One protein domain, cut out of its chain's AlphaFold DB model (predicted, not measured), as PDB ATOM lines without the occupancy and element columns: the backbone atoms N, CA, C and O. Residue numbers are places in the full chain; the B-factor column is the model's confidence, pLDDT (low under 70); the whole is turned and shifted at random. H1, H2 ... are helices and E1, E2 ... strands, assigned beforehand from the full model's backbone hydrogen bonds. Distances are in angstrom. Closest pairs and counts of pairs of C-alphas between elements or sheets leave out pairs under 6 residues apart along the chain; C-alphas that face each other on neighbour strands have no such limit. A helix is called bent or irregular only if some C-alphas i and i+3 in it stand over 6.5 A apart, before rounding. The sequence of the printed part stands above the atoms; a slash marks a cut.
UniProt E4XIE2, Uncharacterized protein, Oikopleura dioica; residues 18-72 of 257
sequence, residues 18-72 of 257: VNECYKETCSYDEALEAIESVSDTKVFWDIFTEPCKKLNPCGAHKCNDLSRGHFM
ATOM      1  N   VAL A  18      -6.693 -51.748 -39.231       57.78
ATOM      2  CA  VAL A  18      -7.611 -51.214 -38.194       57.78
ATOM      3  C   VAL A  18      -7.988 -52.278 -37.152       57.78
ATOM      4  O   VAL A  18      -8.185 -51.978 -35.978       57.78
ATOM      5  N   ASN A  19      -8.073 -53.545 -37.560       62.84
ATOM      6  CA  ASN A  19      -8.331 -54.649 -36.637       62.84
ATOM      7  C   ASN A  19      -7.090 -54.962 -35.790       62.84
ATOM      8  O   ASN A  19      -7.224 -55.328 -34.624       62.84
ATOM      9  N   GLU A  20      -5.893 -54.779 -36.350       67.56
ATOM     10  CA  GLU A  20      -4.647 -54.849 -35.588       67.56
ATOM     11  C   GLU A  20      -4.568 -53.726 -34.549       67.56
ATOM     12  O   GLU A  20      -4.207 -54.009 -33.418       67.56
ATOM     13  N   CYS A  21      -5.059 -52.512 -34.826       71.19
ATOM     14  CA  CYS A  21      -5.186 -51.466 -33.799       71.19
ATOM     15  C   CYS A  21      -6.065 -51.872 -32.599       71.19
ATOM     16  O   CYS A  21      -5.827 -51.429 -31.480       71.19
ATOM     17  N   TYR A  22      -7.094 -52.702 -32.791       66.56
ATOM     18  CA  TYR A  22      -7.891 -53.214 -31.668       66.56
ATOM     19  C   TYR A  22      -7.190 -54.368 -30.928       66.56
ATOM     20  O   TYR A  22      -7.322 -54.498 -29.709       66.56
ATOM     21  N   LYS A  23      -6.413 -55.195 -31.637       63.16
ATOM     22  CA  LYS A  23      -5.678 -56.339 -31.062       63.16
ATOM     23  C   LYS A  23      -4.363 -55.945 -30.389       63.16
ATOM     24  O   LYS A  23      -3.980 -56.536 -29.379       63.16
ATOM     25  N   GLU A  24      -3.696 -54.935 -30.919       69.25
ATOM     26  CA  GLU A  24      -2.368 -54.452 -30.555       69.25
ATOM     27  C   GLU A  24      -2.421 -52.948 -30.267       69.25
ATOM     28  O   GLU A  24      -3.429 -52.291 -30.482       69.25
ATOM     29  N   THR A  25      -1.377 -52.380 -29.666       73.06
ATOM     30  CA  THR A  25      -1.353 -50.928 -29.443       73.06
ATOM     31  C   THR A  25      -0.874 -50.266 -30.725       73.06
ATOM     32  O   THR A  25       0.248 -50.542 -31.126       73.06
ATOM     33  N   CYS A  26      -1.678 -49.378 -31.311       79.06
ATOM     34  CA  CYS A  26      -1.255 -48.554 -32.439       79.06
ATOM     35  C   CYS A  26      -1.235 -47.064 -32.080       79.06
ATOM     36  O   CYS A  26      -1.927 -46.609 -31.162       79.06
ATOM     37  N   SER A  27      -0.402 -46.319 -32.794       88.06
ATOM     38  CA  SER A  27      -0.293 -44.863 -32.778       88.06
ATOM     39  C   SER A  27      -1.306 -44.215 -33.730       88.06
ATOM     40  O   SER A  27      -1.907 -44.874 -34.577       88.06
ATOM     41  N   TYR A  28      -1.501 -42.900 -33.592       86.00
ATOM     42  CA  TYR A  28      -2.402 -42.154 -34.474       86.00
ATOM     43  C   TYR A  28      -1.937 -42.218 -35.931       86.00
ATOM     44  O   TYR A  28      -2.766 -42.324 -36.828       86.00
ATOM     45  N   ASP A  29      -0.622 -42.172 -36.154       87.88
ATOM     46  CA  ASP A  29      -0.036 -42.192 -37.493       87.88
ATOM     47  C   ASP A  29      -0.223 -43.565 -38.154       87.88
ATOM     48  O   ASP A  29      -0.640 -43.624 -39.305       87.88
ATOM     49  N   GLU A  30      -0.071 -44.665 -37.410       83.69
ATOM     50  CA  GLU A  30      -0.388 -46.017 -37.909       83.69
ATOM     51  C   GLU A  30      -1.885 -46.180 -38.212       83.69
ATOM     52  O   GLU A  30      -2.265 -46.772 -39.220       83.69
ATOM     53  N   ALA A  31      -2.761 -45.615 -37.372       79.25
ATOM     54  CA  ALA A  31      -4.194 -45.588 -37.656       79.25
ATOM     55  C   ALA A  31      -4.514 -44.740 -38.902       79.25
ATOM     56  O   ALA A  31      -5.401 -45.105 -39.674       79.25
ATOM     57  N   LEU A  32      -3.789 -43.640 -39.126       82.88
ATOM     58  CA  LEU A  32      -3.934 -42.793 -40.310       82.88
ATOM     59  C   LEU A  32      -3.478 -43.506 -41.579       82.88
ATOM     60  O   LEU A  32      -4.163 -43.420 -42.596       82.88
ATOM     61  N   GLU A  33      -2.359 -44.221 -41.517       81.12
ATOM     62  CA  GLU A  33      -1.867 -45.063 -42.608       81.12
ATOM     63  C   GLU A  33      -2.854 -46.192 -42.924       81.12
ATOM     64  O   GLU A  33      -3.098 -46.491 -44.087       81.12
ATOM     65  N   ALA A  34      -3.493 -46.768 -41.902       74.19
ATOM     66  CA  ALA A  34      -4.494 -47.819 -42.065       74.19
ATOM     67  C   ALA A  34      -5.825 -47.336 -42.668       74.19
ATOM     68  O   ALA A  34      -6.496 -48.093 -43.370       74.19
ATOM     69  N   ILE A  35      -6.256 -46.123 -42.313       73.06
ATOM     70  CA  ILE A  35      -7.578 -45.574 -42.656       73.06
ATOM     71  C   ILE A  35      -7.506 -44.664 -43.896       73.06
ATOM     72  O   ILE A  35      -8.528 -44.418 -44.535       73.06
ATOM     73  N   GLU A  36      -6.316 -44.163 -44.238       78.94
ATOM     74  CA  GLU A  36      -6.013 -43.302 -45.395       78.94
ATOM     75  C   GLU A  36      -6.894 -42.037 -45.492       78.94
ATOM     76  O   GLU A  36      -7.044 -41.419 -46.548       78.94
ATOM     77  N   SER A  37      -7.481 -41.613 -44.368       76.50
ATOM     78  CA  SER A  37      -8.399 -40.474 -44.281       76.50
ATOM     79  C   SER A  37      -8.257 -39.766 -42.939       76.50
ATOM     80  O   SER A  37      -8.529 -40.330 -41.881       76.50
ATOM     81  N   VAL A  38      -7.858 -38.490 -42.965       77.25
ATOM     82  CA  VAL A  38      -7.619 -37.692 -41.747       77.25
ATOM     83  C   VAL A  38      -8.895 -37.523 -40.919       77.25
ATOM     84  O   VAL A  38      -8.852 -37.601 -39.691       77.25
ATOM     85  N   SER A  39     -10.039 -37.292 -41.570       68.88
ATOM     86  CA  SER A  39     -11.320 -37.130 -40.877       68.88
ATOM     87  C   SER A  39     -11.779 -38.424 -40.218       68.88
ATOM     88  O   SER A  39     -12.212 -38.393 -39.066       68.88
ATOM     89  N   ASP A  40     -11.640 -39.552 -40.913       65.44
ATOM     90  CA  ASP A  40     -12.098 -40.848 -40.409       65.44
ATOM     91  C   ASP A  40     -11.158 -41.379 -39.329       65.44
ATOM     92  O   ASP A  40     -11.619 -41.893 -38.312       65.44
ATOM     93  N   THR A  41      -9.853 -41.145 -39.479       78.00
ATOM     94  CA  THR A  41      -8.855 -41.459 -38.448       78.00
ATOM     95  C   THR A  41      -9.131 -40.688 -37.173       78.00
ATOM     96  O   THR A  41      -9.067 -41.255 -36.090       78.00
ATOM     97  N   LYS A  42      -9.504 -39.408 -37.269       79.44
ATOM     98  CA  LYS A  42      -9.854 -38.617 -36.086       79.44
ATOM     99  C   LYS A  42     -11.077 -39.180 -35.358       79.44
ATOM    100  O   LYS A  42     -11.065 -39.258 -34.133       79.44
ATOM    101  N   VAL A  43     -12.120 -39.574 -36.093       75.31
ATOM    102  CA  VAL A  43     -13.325 -40.191 -35.511       75.31
ATOM    103  C   VAL A  43     -12.988 -41.536 -34.868       75.31
ATOM    104  O   VAL A  43     -13.379 -41.787 -33.728       75.31
ATOM    105  N   PHE A  44     -12.234 -42.375 -35.578       79.38
ATOM    106  CA  PHE A  44     -11.728 -43.638 -35.059       79.38
ATOM    107  C   PHE A  44     -10.933 -43.421 -33.772       79.38
ATOM    108  O   PHE A  44     -11.234 -44.048 -32.763       79.38
ATOM    109  N   TRP A  45      -9.973 -42.501 -33.785       85.06
ATOM    110  CA  TRP A  45      -9.068 -42.248 -32.671       85.06
ATOM    111  C   TRP A  45      -9.788 -41.722 -31.431       85.06
ATOM    112  O   TRP A  45      -9.499 -42.144 -30.313       85.06
ATOM    113  N   ASP A  46     -10.768 -40.840 -31.628       83.25
ATOM    114  CA  ASP A  46     -11.637 -40.349 -30.561       83.25
ATOM    115  C   ASP A  46     -12.357 -41.517 -29.861       83.25
ATOM    116  O   ASP A  46     -12.356 -41.598 -28.633       83.25
ATOM    117  N   ILE A  47     -12.933 -42.447 -30.629       77.38
ATOM    118  CA  ILE A  47     -13.609 -43.640 -30.091       77.38
ATOM    119  C   ILE A  47     -12.601 -44.617 -29.476       77.38
ATOM    120  O   ILE A  47     -12.873 -45.226 -28.448       77.38
ATOM    121  N   PHE A  48     -11.437 -44.769 -30.098       78.44
ATOM    122  CA  PHE A  48     -10.375 -45.670 -29.669       78.44
ATOM    123  C   PHE A  48      -9.747 -45.258 -28.329       78.44
ATOM    124  O   PHE A  48      -9.265 -46.109 -27.582       78.44
ATOM    125  N   THR A  49      -9.755 -43.964 -28.009       83.94
ATOM    126  CA  THR A  49      -9.128 -43.421 -26.795       83.94
ATOM    127  C   THR A  49     -10.121 -43.090 -25.684       83.94
ATOM    128  O   THR A  49      -9.799 -43.309 -24.519       83.94
ATOM    129  N   GLU A  50     -11.313 -42.588 -26.018       82.94
ATOM    130  CA  GLU A  50     -12.329 -42.157 -25.043       82.94
ATOM    131  C   GLU A  50     -13.746 -42.679 -25.406       82.94
ATOM    132  O   GLU A  50     -14.676 -41.877 -25.591       82.94
ATOM    133  N   PRO A  51     -13.962 -44.005 -25.531       79.69
ATOM    134  CA  PRO A  51     -15.237 -44.568 -25.987       79.69
ATOM    135  C   PRO A  51     -16.439 -44.139 -25.132       79.69
ATOM    136  O   PRO A  51     -17.485 -43.786 -25.679       79.69
ATOM    137  N   CYS A  52     -16.307 -44.075 -23.806       81.62
ATOM    138  CA  CYS A  52     -17.368 -43.650 -22.893       81.62
ATOM    139  C   CYS A  52     -17.859 -42.236 -23.196       81.62
ATOM    140  O   CYS A  52     -19.060 -41.984 -23.273       81.62
ATOM    141  N   LYS A  53     -16.927 -41.305 -23.391       85.56
ATOM    142  CA  LYS A  53     -17.238 -39.893 -23.625       85.56
ATOM    143  C   LYS A  53     -17.793 -39.652 -25.024       85.56
ATOM    144  O   LYS A  53     -18.626 -38.766 -25.202       85.56
ATOM    145  N   LYS A  54     -17.306 -40.400 -26.018       83.69
ATOM    146  CA  LYS A  54     -17.667 -40.199 -27.428       83.69
ATOM    147  C   LYS A  54     -18.940 -40.937 -27.829       83.69
ATOM    148  O   LYS A  54     -19.687 -40.414 -28.649       83.69
ATOM    149  N   LEU A  55     -19.195 -42.111 -27.252       75.50
ATOM    150  CA  LEU A  55     -20.332 -42.966 -27.610       75.50
ATOM    151  C   LEU A  55     -21.448 -42.974 -26.559       75.50
ATOM    152  O   LEU A  55     -22.573 -43.331 -26.890       75.50
ATOM    153  N   ASN A  56     -21.153 -42.600 -25.309       80.81
ATOM    154  CA  ASN A  56     -22.035 -42.794 -24.153       80.81
ATOM    155  C   ASN A  56     -22.705 -44.189 -24.117       80.81
ATOM    156  O   ASN A  56     -23.934 -44.298 -24.070       80.81
ATOM    157  N   PRO A  57     -21.918 -45.278 -24.163       69.56
ATOM    158  CA  PRO A  57     -22.444 -46.605 -24.454       69.56
ATOM    159  C   PRO A  57     -23.241 -47.226 -23.299       69.56
ATOM    160  O   PRO A  57     -23.939 -48.206 -23.526       69.56
ATOM    161  N   CYS A  58     -23.144 -46.672 -22.085       75.00
ATOM    162  CA  CYS A  58     -23.861 -47.140 -20.894       75.00
ATOM    163  C   CYS A  58     -25.149 -46.350 -20.607       75.00
ATOM    164  O   CYS A  58     -25.792 -46.570 -19.581       75.00
ATOM    165  N   GLY A  59     -25.502 -45.369 -21.445       84.12
ATOM    166  CA  GLY A  59     -26.664 -44.512 -21.217       84.12
ATOM    167  C   GLY A  59     -26.565 -43.716 -19.910       84.12
ATOM    168  O   GLY A  59     -25.750 -42.804 -19.800       84.12
ATOM    169  N   ALA A  60     -27.437 -44.029 -18.947       85.06
ATOM    170  CA  ALA A  60     -27.448 -43.409 -17.617       85.06
ATOM    171  C   ALA A  60     -26.557 -44.141 -16.592       85.06
ATOM    172  O   ALA A  60     -26.342 -43.629 -15.494       85.06
ATOM    173  N   HIS A  61     -26.036 -45.321 -16.940       85.44
ATOM    174  CA  HIS A  61     -25.195 -46.128 -16.063       85.44
ATOM    175  C   HIS A  61     -23.734 -45.679 -16.117       85.44
ATOM    176  O   HIS A  61     -23.287 -44.971 -17.024       85.44
ATOM    177  N   LYS A  62     -22.952 -46.110 -15.128       90.12
ATOM    178  CA  LYS A  62     -21.556 -45.695 -15.014       90.12
ATOM    179  C   LYS A  62     -20.686 -46.391 -16.064       90.12
ATOM    180  O   LYS A  62     -20.622 -47.617 -16.101       90.12
ATOM    181  N   CYS A  63     -19.970 -45.598 -16.859       87.19
ATOM    182  CA  CYS A  63     -19.047 -46.061 -17.895       87.19
ATOM    183  C   CYS A  63     -17.591 -45.907 -17.452       87.19
ATOM    184  O   CYS A  63     -17.229 -44.882 -16.874       87.19
ATOM    185  N   ASN A  64     -16.759 -46.907 -17.741       86.50
ATOM    186  CA  ASN A  64     -15.312 -46.823 -17.566       86.50
ATOM    187  C   ASN A  64     -14.624 -47.160 -18.888       86.50
ATOM    188  O   ASN A  64     -14.854 -48.240 -19.441       86.50
ATOM    189  N   ASP A  65     -13.783 -46.246 -19.369       82.81
ATOM    190  CA  ASP A  65     -12.934 -46.491 -20.529       82.81
ATOM    191  C   ASP A  65     -11.917 -47.588 -20.191       82.81
ATOM    192  O   ASP A  65     -11.288 -47.576 -19.129       82.81
ATOM    193  N   LEU A  66     -11.773 -48.550 -21.098       77.75
ATOM    194  CA  LEU A  66     -10.697 -49.531 -21.098       77.75
ATOM    195  C   LEU A  66      -9.719 -49.189 -22.231       77.75
ATOM    196  O   LEU A  66      -9.865 -48.195 -22.941       77.75
ATOM    197  N   SER A  67      -8.673 -49.993 -22.397       74.06
ATOM    198  CA  SER A  67      -7.724 -49.787 -23.488       74.06
ATOM    199  C   SER A  67      -8.369 -50.063 -24.853       74.06
ATOM    200  O   SER A  67      -9.204 -50.954 -24.983       74.06
ATOM    201  N   ARG A  68      -7.920 -49.343 -25.890       73.94
ATOM    202  CA  ARG A  68      -8.178 -49.652 -27.311       73.94
ATOM    203  C   ARG A  68      -9.661 -49.654 -27.700       73.94
ATOM    204  O   ARG A  68     -10.159 -50.597 -28.302       73.94
ATOM    205  N   GLY A  69     -10.392 -48.609 -27.327       68.75
ATOM    206  CA  GLY A  69     -11.806 -48.430 -27.667       68.75
ATOM    207  C   GLY A  69     -12.767 -49.361 -26.930       68.75
ATOM    208  O   GLY A  69     -13.976 -49.255 -27.123       68.75
ATOM    209  N   HIS A  70     -12.254 -50.238 -26.065       69.56
ATOM    210  CA  HIS A  70     -13.078 -51.033 -25.174       69.56
ATOM    211  C   HIS A  70     -13.578 -50.177 -24.009       69.56
ATOM    212  O   HIS A  70     -12.924 -49.234 -23.569       69.56
ATOM    213  N   PHE A  71     -14.726 -50.547 -23.460       79.44
ATOM    214  CA  PHE A  71     -15.278 -49.943 -22.255       79.44
ATOM    215  C   PHE A  71     -15.948 -51.016 -21.398       79.44
ATOM    216  O   PHE A  71     -16.216 -52.131 -21.856       79.44
ATOM    217  N   MET A  72     -16.237 -50.668 -20.150       74.31
ATOM    218  CA  MET A  72     -17.027 -51.496 -19.247       74.31
ATOM    219  C   MET A  72     -18.074 -50.647 -18.533       74.31
ATOM    220  O   MET A  72     -17.739 -49.689 -17.825       74.31
TER     221      MET A  72
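AT A GLANCE: This is residues 18 to 72 of the 257 residues of an uncharacterized protein of Oikopleura dioica (UniProt E4XIE2). Four helices follow one another in a zigzag, with H3, the longest, between H2 towards one end of the domain and H4 towards the other, and H1 packs on H2. Beyond H4 the chain loops out through residues 56 to 61 and folds back along E1 past H4, and a short turn then brings residues 71 to 72 beside E1 in a small antiparallel pairing. The printed part has 55 residues, with four named helices and one named strand in the order H1, H2, H3, H4, E1, and its class is mostly helix. The whole is elongated, with spans of 36 by 22 by 13 A, and only just compact, close to loose, with a radius of gyration of the C-alphas of 11.7 A.

IN THESE COORDINATES: H1 covers residues 18 to 23, beginning at C-alpha 18 at (-7.611, -51.214, -38.194). H2, residues 28 to 35, measures 10.3 A from first to last C-alpha. H3, residues 38 to 49, measures 16.1 A and ends at C-alpha 49 at (-9.128, -43.421, -26.795). H4 is residues 51 to 55. E1, residues 62 to 65, measures 10.3 A and ends at C-alpha 65 at (-12.934, -46.491, -20.529). None of the helices is bent.

HOW THE PARTS SIT: H1 touches H2 at a steep tilt of 53 degrees, opposite ways, and their closest C-alphas, those of Val 18 and Ala 34, are 6.0 A apart. H2 touches H3 at a steep tilt of 60 degrees, opposite ways, with the C-alphas of Leu 32 and Thr 41 closest at 5.4 A. H1 and H3 are only just apart, at 8.2 A. H3 and H4 only just touch, with 3 pairs of C-alphas within 8 A, and only at the corner: H3 does so with residues 46 to 47 alone, and the closest C-alphas are those of Ile 47 and Lys 54, at 5.9 A. The closest C-alphas of H4 and E1 are those of Cys 52 and Asp 65, 5.8 A apart. E1 pairs with no named strand, but its residues 64 to 65 pair antiparallel with residues 71 to 72. H2 and E1 are apart. In H1, H2, H3 and H4 every O i to N i+4 pair is within hydrogen-bond range.

THE WHOLE: The two C-alphas farthest apart, those of Glu 33 and Ala 60, are 35.8 A apart. The printed part has no cut. The links H1 to H2, H2 to H3 and H3 to H4 are tight, and H4 to E1 is short, with 6 residues between them. The mean pLDDT of the printed part is 77.6; residues 18 to 20, 22 to 24, 39 to 40, 57 and 69 to 70 are under 70.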